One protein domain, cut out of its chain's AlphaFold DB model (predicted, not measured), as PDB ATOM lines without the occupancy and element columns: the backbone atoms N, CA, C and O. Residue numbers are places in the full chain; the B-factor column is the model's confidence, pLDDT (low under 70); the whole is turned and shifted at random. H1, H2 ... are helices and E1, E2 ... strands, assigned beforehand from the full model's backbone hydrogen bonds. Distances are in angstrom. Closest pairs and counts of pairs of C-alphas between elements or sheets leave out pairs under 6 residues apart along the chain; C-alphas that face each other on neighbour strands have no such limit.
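AT A GLANCE: This is residues 9 to 91 of the 251 residues of the protein "Hypothetical protein" of Spumella elongata (UniProt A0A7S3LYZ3). A twisted antiparallel sheet, order E2 E1 E3, has H2 along one face, making two layers, a helix over a sheet, with short H1 on the same face. Residues 62 to 83, without named elements, lead from E2 to E3. The 83 printed residues, in order H1 H2 E1 E2 E3, are of mixed class, under half in named elements. The whole is compact, radius of gyration of the C-alphas 13.0 A, but elongated, 40 by 24 by 19 A.

IN THESE COORDINATES: Find C-alpha 43 at (-33.701, -27.681, -22.624), where E1, residues 43 to 49, begins its 19.8 A. E2, residues 55 to 61, spans 19.9 A; E3, residues 84 to 90, runs 17.1 A to C-alpha 90 at (-36.667, -30.689, -26.980). H2, residues 29 to 39, spans 15.8 A; H1, residues 18 to 21, 5.4 A.

HOW THE PARTS SIT: Within hydrogen-bond range are N 46 and O 58, 2.9 A, in hairpin E1 and E2, and N 45 and O 89, 2.8 A, between E1 and E3. H2, with every O i to N i+4 pair within range, is over E2 and E1, height 8.7 A. H1, too short for such pairs, touches H2; their closest C-alphas, Cys 20 and Gly 36, are 6.2 A apart.

THE WHOLE: The printed part has no cut; the link E2 to E3 is long. Residues 9 to 18, 22 to 26, 65 and 80 have pLDDT under 70.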
ATOM      1  N   HIS A   9     -23.862 -15.773  -4.297       48.25
ATOM      2  CA  HIS A   9     -23.464 -15.820  -5.712       48.25
ATOM      3  C   HIS A   9     -23.613 -17.195  -6.395       48.25
ATOM      4  O   HIS A   9     -23.732 -17.264  -7.614       48.25
ATOM      5  N   GLN A  10     -23.637 -18.292  -5.631       45.91
ATOM      6  CA  GLN A  10     -23.831 -19.649  -6.151       45.91
ATOM      7  C   GLN A  10     -25.324 -19.959  -6.268       45.91
ATOM      8  O   GLN A  10     -25.733 -20.665  -7.186       45.91
ATOM      9  N   LYS A  11     -26.156 -19.360  -5.403       48.22
ATOM     10  CA  LYS A  11     -27.618 -19.377  -5.559       48.22
ATOM     11  C   LYS A  11     -28.080 -18.604  -6.801       48.22
ATOM     12  O   LYS A  11     -29.117 -18.944  -7.354       48.22
ATOM     13  N   THR A  12     -27.312 -17.619  -7.278       44.81
ATOM     14  CA  THR A  12     -27.655 -16.813  -8.468       44.81
ATOM     15  C   THR A  12     -27.271 -17.435  -9.815       44.81
ATOM     16  O   THR A  12     -27.664 -16.893 -10.842       44.81
ATOM     17  N   MET A  13     -26.529 -18.547  -9.850       47.84
ATOM     18  CA  MET A  13     -26.100 -19.196 -11.106       47.84
ATOM     19  C   MET A  13     -27.055 -20.290 -11.596       47.84
ATOM     20  O   MET A  13     -26.920 -20.764 -12.718       47.84
ATOM     21  N   ALA A  14     -28.046 -20.677 -10.793       51.41
ATOM     22  CA  ALA A  14     -29.184 -21.452 -11.274       51.41
ATOM     23  C   ALA A  14     -30.282 -20.479 -11.710       51.41
ATOM     24  O   ALA A  14     -31.391 -20.493 -11.181       51.41
ATOM     25  N   GLN A  15     -29.958 -19.572 -12.634       55.03
ATOM     26  CA  GLN A  15     -31.041 -18.896 -13.325       55.03
ATOM     27  C   GLN A  15     -31.750 -19.962 -14.153       55.03
ATOM     28  O   GLN A  15     -31.071 -20.683 -14.901       55.03
ATOM     29  N   PRO A  16     -33.083 -20.093 -14.027       58.84
ATOM     30  CA  PRO A  16     -33.818 -20.905 -14.972       58.84
ATOM     31  C   PRO A  16     -33.406 -20.434 -16.375       58.84
ATOM     32  O   PRO A  16     -33.116 -19.253 -16.577       58.84
ATOM     33  N   TYR A  17     -33.273 -21.363 -17.316       65.19
ATOM     34  CA  TYR A  17     -32.885 -21.138 -18.717       65.19
ATOM     35  C   TYR A  17     -31.383 -20.949 -19.003       65.19
ATOM     36  O   TYR A  17     -30.933 -21.319 -20.088       65.19
ATOM     37  N   ALA A  18     -30.574 -20.462 -18.054       68.56
ATOM     38  CA  ALA A  18     -29.122 -20.314 -18.255       68.56
ATOM     39  C   ALA A  18     -28.362 -21.651 -18.156       68.56
ATOM     40  O   ALA A  18     -27.292 -21.820 -18.740       68.56
ATOM     41  N   SER A  19     -28.940 -22.626 -17.457       76.94
ATOM     42  CA  SER A  19     -28.389 -23.970 -17.252       76.94
ATOM     43  C   SER A  19     -28.280 -24.800 -18.533       76.94
ATOM     44  O   SER A  19     -27.414 -25.671 -18.634       76.94
ATOM     45  N   CYS A  20     -29.120 -24.515 -19.529       78.44
ATOM     46  CA  CYS A  20     -29.060 -25.182 -20.825       78.44
ATOM     47  C   CYS A  20     -27.889 -24.668 -21.687       78.44
ATOM     48  O   CYS A  20     -27.398 -25.400 -22.539       78.44
ATOM     49  N   ALA A  21     -27.404 -23.441 -21.454       71.00
ATOM     50  CA  ALA A  21     -26.429 -22.745 -22.303       71.00
ATOM     51  C   ALA A  21     -24.956 -22.990 -21.908       71.00
ATOM     52  O   ALA A  21     -24.086 -22.138 -22.110       71.00
ATOM     53  N   ALA A  22     -24.648 -24.140 -21.310       54.66
ATOM     54  CA  ALA A  22     -23.307 -24.422 -20.814       54.66
ATOM     55  C   ALA A  22     -22.364 -24.926 -21.928       54.66
ATOM     56  O   ALA A  22     -22.246 -26.132 -22.158       54.66
ATOM     57  N   GLY A  23     -21.655 -23.970 -22.541       55.09
ATOM     58  CA  GLY A  23     -20.381 -24.147 -23.251       55.09
ATOM     59  C   GLY A  23     -20.460 -24.456 -24.758       55.09
ATOM     60  O   GLY A  23     -21.459 -24.987 -25.240       55.09
ATOM     61  N   PRO A  24     -19.404 -24.121 -25.529       47.75
ATOM     62  CA  PRO A  24     -19.293 -24.508 -26.931       47.75
ATOM     63  C   PRO A  24     -19.124 -26.030 -27.035       47.75
ATOM     64  O   PRO A  24     -18.153 -26.587 -26.528       47.75
ATOM     65  N   GLY A  25     -20.083 -26.687 -27.689       57.75
ATOM     66  CA  GLY A  25     -20.222 -28.142 -27.710       57.75
ATOM     67  C   GLY A  25     -21.243 -28.585 -26.669       57.75
ATOM     68  O   GLY A  25     -20.883 -29.013 -25.576       57.75
ATOM     69  N   GLY A  26     -22.532 -28.455 -26.998       61.81
ATOM     70  CA  GLY A  26     -23.584 -29.069 -26.191       61.81
ATOM     71  C   GLY A  26     -23.303 -30.562 -26.171       61.81
ATOM     72  O   GLY A  26     -23.225 -31.132 -27.248       61.81
ATOM     73  N   GLY A  27     -23.023 -31.145 -25.007       76.56
ATOM     74  CA  GLY A  27     -22.483 -32.502 -24.864       76.56
ATOM     75  C   GLY A  27     -23.376 -33.615 -25.425       76.56
ATOM     76  O   GLY A  27     -23.952 -33.518 -26.506       76.56
ATOM     77  N   SER A  28     -23.491 -34.731 -24.715       86.38
ATOM     78  CA  SER A  28     -24.458 -35.755 -25.123       86.38
ATOM     79  C   SER A  28     -25.905 -35.255 -24.961       86.38
ATOM     80  O   SER A  28     -26.195 -34.356 -24.167       86.38
ATOM     81  N   GLU A  29     -26.838 -35.849 -25.710       88.19
ATOM     82  CA  GLU A  29     -28.278 -35.566 -25.583       88.19
ATOM     83  C   GLU A  29     -28.747 -35.714 -24.122       88.19
ATOM     84  O   GLU A  29     -29.464 -34.858 -23.605       88.19
ATOM     85  N   SER A  30     -28.285 -36.768 -23.439       88.00
ATOM     86  CA  SER A  30     -28.575 -37.014 -22.025       88.00
ATOM     87  C   SER A  30     -28.031 -35.910 -21.129       88.00
ATOM     88  O   SER A  30     -28.783 -35.372 -20.331       88.00
ATOM     89  N   GLU A  31     -26.783 -35.474 -21.322       88.25
ATOM     90  CA  GLU A  31     -26.213 -34.384 -20.519       88.25
ATOM     91  C   GLU A  31     -27.004 -33.080 -20.654       88.25
ATOM     92  O   GLU A  31     -27.155 -32.347 -19.678       88.25
ATOM     93  N   CYS A  32     -27.519 -32.777 -21.847       88.75
ATOM     94  CA  CYS A  32     -28.356 -31.598 -22.059       88.75
ATOM     95  C   CYS A  32     -29.656 -31.676 -21.244       88.75
ATOM     96  O   CYS A  32     -30.054 -30.712 -20.586       88.75
ATOM     97  N   PHE A  33     -30.305 -32.840 -21.243       88.62
ATOM     98  CA  PHE A  33     -31.567 -33.046 -20.539       88.62
ATOM     99  C   PHE A  33     -31.409 -33.228 -19.032       88.62
ATOM    100  O   PHE A  33     -32.269 -32.751 -18.289       88.62
ATOM    101  N   ASP A  34     -30.306 -33.821 -18.584       87.88
ATOM    102  CA  ASP A  34     -29.948 -33.944 -17.171       87.88
ATOM    103  C   ASP A  34     -29.685 -32.560 -16.562       87.88
ATOM    104  O   ASP A  34     -30.136 -32.270 -15.454       87.88
ATOM    105  N   ARG A  35     -29.043 -31.649 -17.314       84.50
ATOM    106  CA  ARG A  35     -28.898 -30.235 -16.918       84.50
ATOM    107  C   ARG A  35     -30.250 -29.538 -16.805       84.50
ATOM    108  O   ARG A  35     -30.474 -28.788 -15.853       84.50
ATOM    109  N   GLY A  36     -31.151 -29.792 -17.753       85.12
ATOM    110  CA  GLY A  36     -32.521 -29.283 -17.705       85.12
ATOM    111  C   GLY A  36     -33.250 -29.736 -16.441       85.12
ATOM    112  O   GLY A  36     -33.669 -28.907 -15.634       85.12
ATOM    113  N   GLN A  37     -33.288 -31.048 -16.196       84.06
ATOM    114  CA  GLN A  37     -33.934 -31.624 -15.013       84.06
ATOM    115  C   GLN A  37     -33.311 -31.130 -13.702       84.06
ATOM    116  O   GLN A  37     -34.039 -30.718 -12.802       84.06
ATOM    117  N   GLY A  38     -31.979 -31.103 -13.607       81.81
ATOM    118  CA  GLY A  38     -31.269 -30.675 -12.400       81.81
ATOM    119  C   GLY A  38     -31.447 -29.193 -12.058       81.81
ATOM    120  O   GLY A  38     -31.281 -28.804 -10.905       81.81
ATOM    121  N   SER A  39     -31.807 -28.364 -13.040       81.06
ATOM    122  CA  SER A  39     -32.030 -26.922 -12.865       81.06
ATOM    123  C   SER A  39     -33.503 -26.510 -12.896       81.06
ATOM    124  O   SER A  39     -33.803 -25.329 -12.733       81.06
ATOM    125  N   GLY A  40     -34.423 -27.445 -13.155       78.44
ATOM    126  CA  GLY A  40     -35.837 -27.142 -13.397       78.44
ATOM    127  C   GLY A  40     -36.095 -26.363 -14.695       78.44
ATOM    128  O   GLY A  40     -37.170 -25.792 -14.861       78.44
ATOM    129  N   SER A  41     -35.121 -26.316 -15.608       82.62
ATOM    130  CA  SER A  41     -35.245 -25.657 -16.912       82.62
ATOM    131  C   SER A  41     -35.592 -26.673 -17.993       82.62
ATOM    132  O   SER A  41     -35.149 -27.817 -17.943       82.62
ATOM    133  N   LYS A  42     -36.349 -26.262 -19.011       86.75
ATOM    134  CA  LYS A  42     -36.591 -27.109 -20.184       86.75
ATOM    135  C   LYS A  42     -35.539 -26.804 -21.248       86.75
ATOM    136  O   LYS A  42     -35.447 -25.665 -21.716       86.75
ATOM    137  N   CYS A  43     -34.756 -27.811 -21.621       89.06
ATOM    138  CA  CYS A  43     -33.701 -27.681 -22.624       89.06
ATOM    139  C   CYS A  43     -34.075 -28.348 -23.959       89.06
ATOM    140  O   CYS A  43     -34.877 -29.284 -24.023       89.06
ATOM    141  N   MET A  44     -33.447 -27.874 -25.031       89.81
ATOM    142  CA  MET A  44     -33.455 -28.440 -26.375       89.81
ATOM    143  C   MET A  44     -32.043 -28.820 -26.790       89.81
ATOM    144  O   MET A  44     -31.096 -28.055 -26.596       89.81
ATOM    145  N   PHE A  45     -31.942 -29.999 -27.392       91.06
ATOM    146  CA  PHE A  45     -30.737 -30.532 -27.993       91.06
ATOM    147  C   PHE A  45     -30.876 -30.515 -29.515       91.06
ATOM    148  O   PHE A  45     -31.791 -31.121 -30.075       91.06
ATOM    149  N   LEU A  46     -29.961 -29.818 -30.180       89.50
ATOM    150  CA  LEU A  46     -29.922 -29.654 -31.626       89.50
ATOM    151  C   LEU A  46     -28.589 -30.182 -32.148       89.50
ATOM    152  O   LEU A  46     -27.531 -29.759 -31.691       89.50
ATOM    153  N   VAL A  47     -28.633 -31.075 -33.127       90.62
ATOM    154  CA  VAL A  47     -27.466 -31.495 -33.898       90.62
ATOM    155  C   VAL A  47     -27.585 -30.882 -35.279       90.62
ATOM    156  O   VAL A  47     -28.512 -31.189 -36.028       90.62
ATOM    157  N   SER A  48     -26.621 -30.042 -35.617       89.44
ATOM    158  CA  SER A  48     -26.533 -29.362 -36.899       89.44
ATOM    159  C   SER A  48     -25.277 -29.796 -37.640       89.44
ATOM    160  O   SER A  48     -24.268 -30.161 -37.038       89.44
ATOM    161  N   LYS A  49     -25.326 -29.745 -38.966       89.94
ATOM    162  CA  LYS A  49     -24.185 -29.995 -39.842       89.94
ATOM    163  C   LYS A  49     -23.700 -28.674 -40.429       89.94
ATOM    164  O   LYS A  49     -24.469 -27.950 -41.058       89.94
ATOM    165  N   ASP A  50     -22.425 -28.377 -40.216       87.62
ATOM    166  CA  ASP A  50     -21.745 -27.230 -40.816       87.62
ATOM    167  C   ASP A  50     -21.568 -27.394 -42.331       87.62
ATOM    168  O   ASP A  50     -21.608 -28.501 -42.870       87.62
ATOM    169  N   LYS A  51     -21.222 -26.295 -43.017       85.50
ATOM    170  CA  LYS A  51     -20.822 -26.294 -44.440       85.50
ATOM    171  C   LYS A  51     -19.639 -27.225 -44.738       85.50
ATOM    172  O   LYS A  51     -19.510 -27.717 -45.852       85.50
ATOM    173  N   THR A  52     -18.786 -27.485 -43.745       86.25
ATOM    174  CA  THR A  52     -17.648 -28.420 -43.827       86.25
ATOM    175  C   THR A  52     -18.051 -29.880 -43.602       86.25
ATOM    176  O   THR A  52     -17.210 -30.772 -43.662       86.25
ATOM    177  N   GLY A  53     -19.327 -30.138 -43.315       84.44
ATOM    178  CA  GLY A  53     -19.861 -31.461 -43.026       84.44
ATOM    179  C   GLY A  53     -19.644 -31.949 -41.595       84.44
ATOM    180  O   GLY A  53     -20.052 -33.069 -41.291       84.44
ATOM    181  N   GLN A  54     -19.046 -31.137 -40.719       86.69
ATOM    182  CA  GLN A  54     -18.880 -31.475 -39.306       86.69
ATOM    183  C   GLN A  54     -20.207 -31.368 -38.555       86.69
ATOM    184  O   GLN A  54     -20.967 -30.418 -38.752       86.69
ATOM    185  N   LEU A  55     -20.475 -32.348 -37.692       87.38
ATOM    186  CA  LEU A  55     -21.623 -32.332 -36.794       87.38
ATOM    187  C   LEU A  55     -21.277 -31.508 -35.556       87.38
ATOM    188  O   LEU A  55     -20.286 -31.780 -34.879       87.38
ATOM    189  N   LYS A  56     -22.116 -30.524 -35.256       87.44
ATOM    190  CA  LYS A  56     -22.068 -29.744 -34.027       87.44
ATOM    191  C   LYS A  56     -23.356 -29.940 -33.261       87.44
ATOM    192  O   LYS A  56     -24.448 -29.815 -33.809       87.44
ATOM    193  N   SER A  57     -23.211 -30.242 -31.984       87.56
ATOM    194  CA  SER A  57     -24.313 -30.325 -31.047       87.56
ATOM    195  C   SER A  57     -24.405 -29.042 -30.227       87.56
ATOM    196  O   SER A  57     -23.408 -28.479 -29.764       87.56
ATOM    197  N   HIS A  58     -25.632 -28.577 -30.049       87.50
ATOM    198  CA  HIS A  58     -25.986 -27.383 -29.309       87.50
ATOM    199  C   HIS A  58     -27.050 -27.755 -28.278       87.50
ATOM    200  O   HIS A  58     -28.022 -28.439 -28.590       87.50
ATOM    201  N   CYS A  59     -26.848 -27.309 -27.041       87.94
ATOM    202  CA  CYS A  59     -27.840 -27.390 -25.978       87.94
ATOM    203  C   CYS A  59     -28.255 -25.960 -25.630       87.94
ATOM    204  O   CYS A  59     -27.397 -25.088 -25.485       87.94
ATOM    205  N   GLY A  60     -29.555 -25.704 -25.547       88.06
ATOM    206  CA  GLY A  60     -30.091 -24.378 -25.253       88.06
ATOM    207  C   GLY A  60     -31.465 -24.458 -24.596       88.06
ATOM    208  O   GLY A  60     -32.065 -25.532 -24.576       88.06
ATOM    209  N   PRO A  61     -31.963 -23.364 -24.000       87.69
ATOM    210  CA  PRO A  61     -33.320 -23.346 -23.469       87.69
ATOM    211  C   PRO A  61     -34.322 -23.487 -24.616       87.69
ATOM    212  O   PRO A  61     -34.059 -23.029 -25.724       87.69
ATOM    213  N   CYS A  62     -35.456 -24.137 -24.373       86.31
ATOM    214  CA  CYS A  62     -36.533 -24.252 -25.368       86.31
ATOM    215  C   CYS A  62     -37.747 -23.372 -25.060       86.31
ATOM    216  O   CYS A  62     -38.633 -23.200 -25.890       86.31
ATOM    217  N   GLU A  63     -37.774 -22.780 -23.874       82.00
ATOM    218  CA  GLU A  63     -38.767 -21.809 -23.453       82.00
ATOM    219  C   GLU A  63     -38.020 -20.675 -22.763       82.00
ATOM    220  O   GLU A  63     -37.189 -20.930 -21.891       82.00
ATOM    221  N   LEU A  64     -38.284 -19.439 -23.180       77.62
ATOM    222  CA  LEU A  64     -37.784 -18.249 -22.507       77.62
ATOM    223  C   LEU A  64     -38.970 -17.375 -22.073       77.62
ATOM    224  O   LEU A  64     -39.877 -17.104 -22.872       77.62
ATOM    225  N   PRO A  65     -38.977 -16.897 -20.818       67.81
ATOM    226  CA  PRO A  65     -40.053 -16.060 -20.315       67.81
ATOM    227  C   PRO A  65     -40.079 -14.734 -21.084       67.81
ATOM    228  O   PRO A  65     -39.061 -14.063 -21.228       67.81
ATOM    229  N   GLY A  66     -41.258 -14.356 -21.581       72.31
ATOM    230  CA  GLY A  66     -41.473 -13.107 -22.318       72.31
ATOM    231  C   GLY A  66     -41.212 -13.178 -23.827       72.31
ATOM    232  O   GLY A  66     -41.720 -12.327 -24.549       72.31
ATOM    233  N   THR A  67     -40.497 -14.194 -24.324       70.56
ATOM    234  CA  THR A  67     -40.250 -14.389 -25.770       70.56
ATOM    235  C   THR A  67     -40.989 -15.588 -26.363       70.56
ATOM    236  O   THR A  67     -41.099 -15.684 -27.582       70.56
ATOM    237  N   GLY A  68     -41.509 -16.483 -25.517       71.00
ATOM    238  CA  GLY A  68     -42.239 -17.682 -25.931       71.00
ATOM    239  C   GLY A  68     -41.360 -18.933 -26.004       71.00
ATOM    240  O   GLY A  68     -40.185 -18.920 -25.624       71.00
ATOM    241  N   SER A  69     -41.963 -20.033 -26.453       78.69
ATOM    242  CA  SER A  69     -41.273 -21.297 -26.698       78.69
ATOM    243  C   SER A  69     -40.778 -21.382 -28.137       78.69
ATOM    244  O   SER A  69     -41.409 -20.879 -29.069       78.69
ATOM    245  N   TRP A  70     -39.639 -22.039 -28.317       76.69
ATOM    246  CA  TRP A  70     -39.108 -22.374 -29.627       76.69
ATOM    247  C   TRP A  70     -39.278 -23.871 -29.834       76.69
ATOM    248  O   TRP A  70     -38.808 -24.674 -29.027       76.69
ATOM    249  N   GLY A  71     -39.995 -24.231 -30.895       82.44
ATOM    250  CA  GLY A  71     -40.136 -25.623 -31.298       82.44
ATOM    251  C   GLY A  71     -38.839 -26.157 -31.894       82.44
ATOM    252  O   GLY A  71     -37.995 -25.394 -32.374       82.44
ATOM    253  N   CYS A  72     -38.704 -27.479 -31.893       86.12
ATOM    254  CA  CYS A  72     -37.632 -28.127 -32.627       86.12
ATOM    255  C   CYS A  72     -37.792 -27.904 -34.146       86.12
ATOM    256  O   CYS A  72     -38.826 -28.287 -34.696       86.12
ATOM    257  N   PRO A  73     -36.803 -27.311 -34.844       86.38
ATOM    258  CA  PRO A  73     -36.821 -27.234 -36.305       86.38
ATOM    259  C   PRO A  73     -36.798 -28.633 -36.932       86.38
ATOM    260  O   PRO A  73     -36.253 -29.576 -36.345       86.38
ATOM    261  N   ALA A  74     -37.380 -28.766 -38.126       84.12
ATOM    262  CA  ALA A  74     -37.416 -30.035 -38.834       84.12
ATOM    263  C   ALA A  74     -36.027 -30.399 -39.383       84.12
ATOM    264  O   ALA A  74     -35.147 -29.555 -39.574       84.12
ATOM    265  N   GLU A  75     -35.816 -31.687 -39.642       86.88
ATOM    266  CA  GLU A  75     -34.582 -32.156 -40.269       86.88
ATOM    267  C   GLU A  75     -34.458 -31.570 -41.685       86.88
ATOM    268  O   GLU A  75     -35.384 -31.644 -42.490       86.88
ATOM    269  N   GLY A  76     -33.305 -30.971 -41.989       83.62
ATOM    270  CA  GLY A  76     -33.045 -30.273 -43.251       83.62
ATOM    271  C   GLY A  76     -33.316 -28.765 -43.228       83.62
ATOM    272  O   GLY A  76     -32.898 -28.077 -44.163       83.62
ATOM    273  N   ASP A  77     -33.928 -28.230 -42.168       84.75
ATOM    274  CA  ASP A  77     -34.119 -26.786 -42.027       84.75
ATOM    275  C   ASP A  77     -32.790 -26.046 -41.821       84.75
ATOM    276  O   ASP A  77     -31.782 -26.597 -41.352       84.75
ATOM    277  N   LYS A  78     -32.797 -24.750 -42.157       81.25
ATOM    278  CA  LYS A  78     -31.685 -23.845 -41.855       81.25
ATOM    279  C   LYS A  78     -31.645 -23.573 -40.352       81.25
ATOM    280  O   LYS A  78     -32.496 -22.869 -39.818       81.25
ATOM    281  N   GLY A  79     -30.640 -24.132 -39.693       71.75
ATOM    282  CA  GLY A  79     -30.292 -23.856 -38.308       71.75
ATOM    283  C   GLY A  79     -29.546 -22.531 -38.137       71.75
ATOM    284  O   GLY A  79     -29.491 -21.685 -39.034       71.75
ATOM    285  N   LEU A  80     -28.950 -22.363 -36.955       67.88
ATOM    286  CA  LEU A  80     -28.089 -21.223 -36.642       67.88
ATOM    287  C   LEU A  80     -26.893 -21.182 -37.614       67.88
ATOM    288  O   LEU A  80     -26.309 -22.216 -37.923       67.88
ATOM    289  N   ASP A  81     -26.531 -19.993 -38.097       71.44
ATOM    290  CA  ASP A  81     -25.318 -19.761 -38.901       71.44
ATOM    291  C   ASP A  81     -25.194 -20.573 -40.215       71.44
ATOM    292  O   ASP A  81     -24.108 -21.033 -40.570       71.44
ATOM    293  N   ASP A  82     -26.288 -20.717 -40.978       75.69
ATOM    294  CA  ASP A  82     -26.351 -21.494 -42.238       75.69
ATOM    295  C   ASP A  82     -26.037 -22.998 -42.077       75.69
ATOM    296  O   ASP A  82     -25.689 -23.676 -43.051       75.69
ATOM    297  N   GLN A  83     -26.131 -23.540 -40.865       84.75
ATOM    298  CA  GLN A  83     -26.012 -24.976 -40.644       84.75
ATOM    299  C   GLN A  83     -27.320 -25.683 -41.020       84.75
ATOM    300  O   GLN A  83     -28.396 -25.103 -40.911       84.75
ATOM    301  N   THR A  84     -27.258 -26.944 -41.438       87.94
ATOM    302  CA  THR A  84     -28.466 -27.755 -41.674       87.94
ATOM    303  C   THR A  84     -28.766 -28.606 -40.455       87.94
ATOM    304  O   THR A  84     -27.884 -29.336 -39.994       87.94
ATOM    305  N   VAL A  85     -29.992 -28.542 -39.944       89.88
ATOM    306  CA  VAL A  85     -30.415 -29.358 -38.801       89.88
ATOM    307  C   VAL A  85     -30.466 -30.827 -39.219       89.88
ATOM    308  O   VAL A  85     -31.113 -31.178 -40.199       89.88
ATOM    309  N   VAL A  86     -29.760 -31.685 -38.486       91.06
ATOM    310  CA  VAL A  86     -29.742 -33.140 -38.701       91.06
ATOM    311  C   VAL A  86     -30.702 -33.833 -37.751       91.06
ATOM    312  O   VAL A  86     -31.353 -34.790 -38.137       91.06
ATOM    313  N   ARG A  87     -30.760 -33.372 -36.500       89.31
ATOM    314  CA  ARG A  87     -31.627 -33.945 -35.473       89.31
ATOM    315  C   ARG A  87     -31.945 -32.886 -34.432       89.31
ATOM    316  O   ARG A  87     -31.037 -32.204 -33.962       89.31
ATOM    317  N   CYS A  88     -33.204 -32.786 -34.033       90.00
ATOM    318  CA  CYS A  88     -33.619 -31.947 -32.917       90.00
ATOM    319  C   CYS A  88     -34.460 -32.754 -31.935       90.00
ATOM    320  O   CYS A  88     -35.274 -33.582 -32.339       90.00
ATOM    321  N   LYS A  89     -34.263 -32.516 -30.639       90.75
ATOM    322  CA  LYS A  89     -35.149 -33.016 -29.593       90.75
ATOM    323  C   LYS A  89     -35.252 -31.989 -28.477       90.75
ATOM    324  O   LYS A  89     -34.228 -31.573 -27.936       90.75
ATOM    325  N   SER A  90     -36.465 -31.602 -28.100       89.81
ATOM    326  CA  SER A  90     -36.667 -30.689 -26.980       89.81
ATOM    327  C   SER A  90     -37.542 -31.288 -25.887       89.81
ATOM    328  O   SER A  90     -38.384 -32.152 -26.117       89.81
ATOM    329  N   GLN A  91     -37.338 -30.803 -24.663       86.19
ATOM    330  CA  GLN A  91     -38.235 -31.048 -23.532       86.19
ATOM    331  C   GLN A  91     -39.474 -30.132 -23.565       86.19
ATOM    332  O   GLN A  91     -40.362 -30.269 -22.723       86.19
TER     333      GLN A  91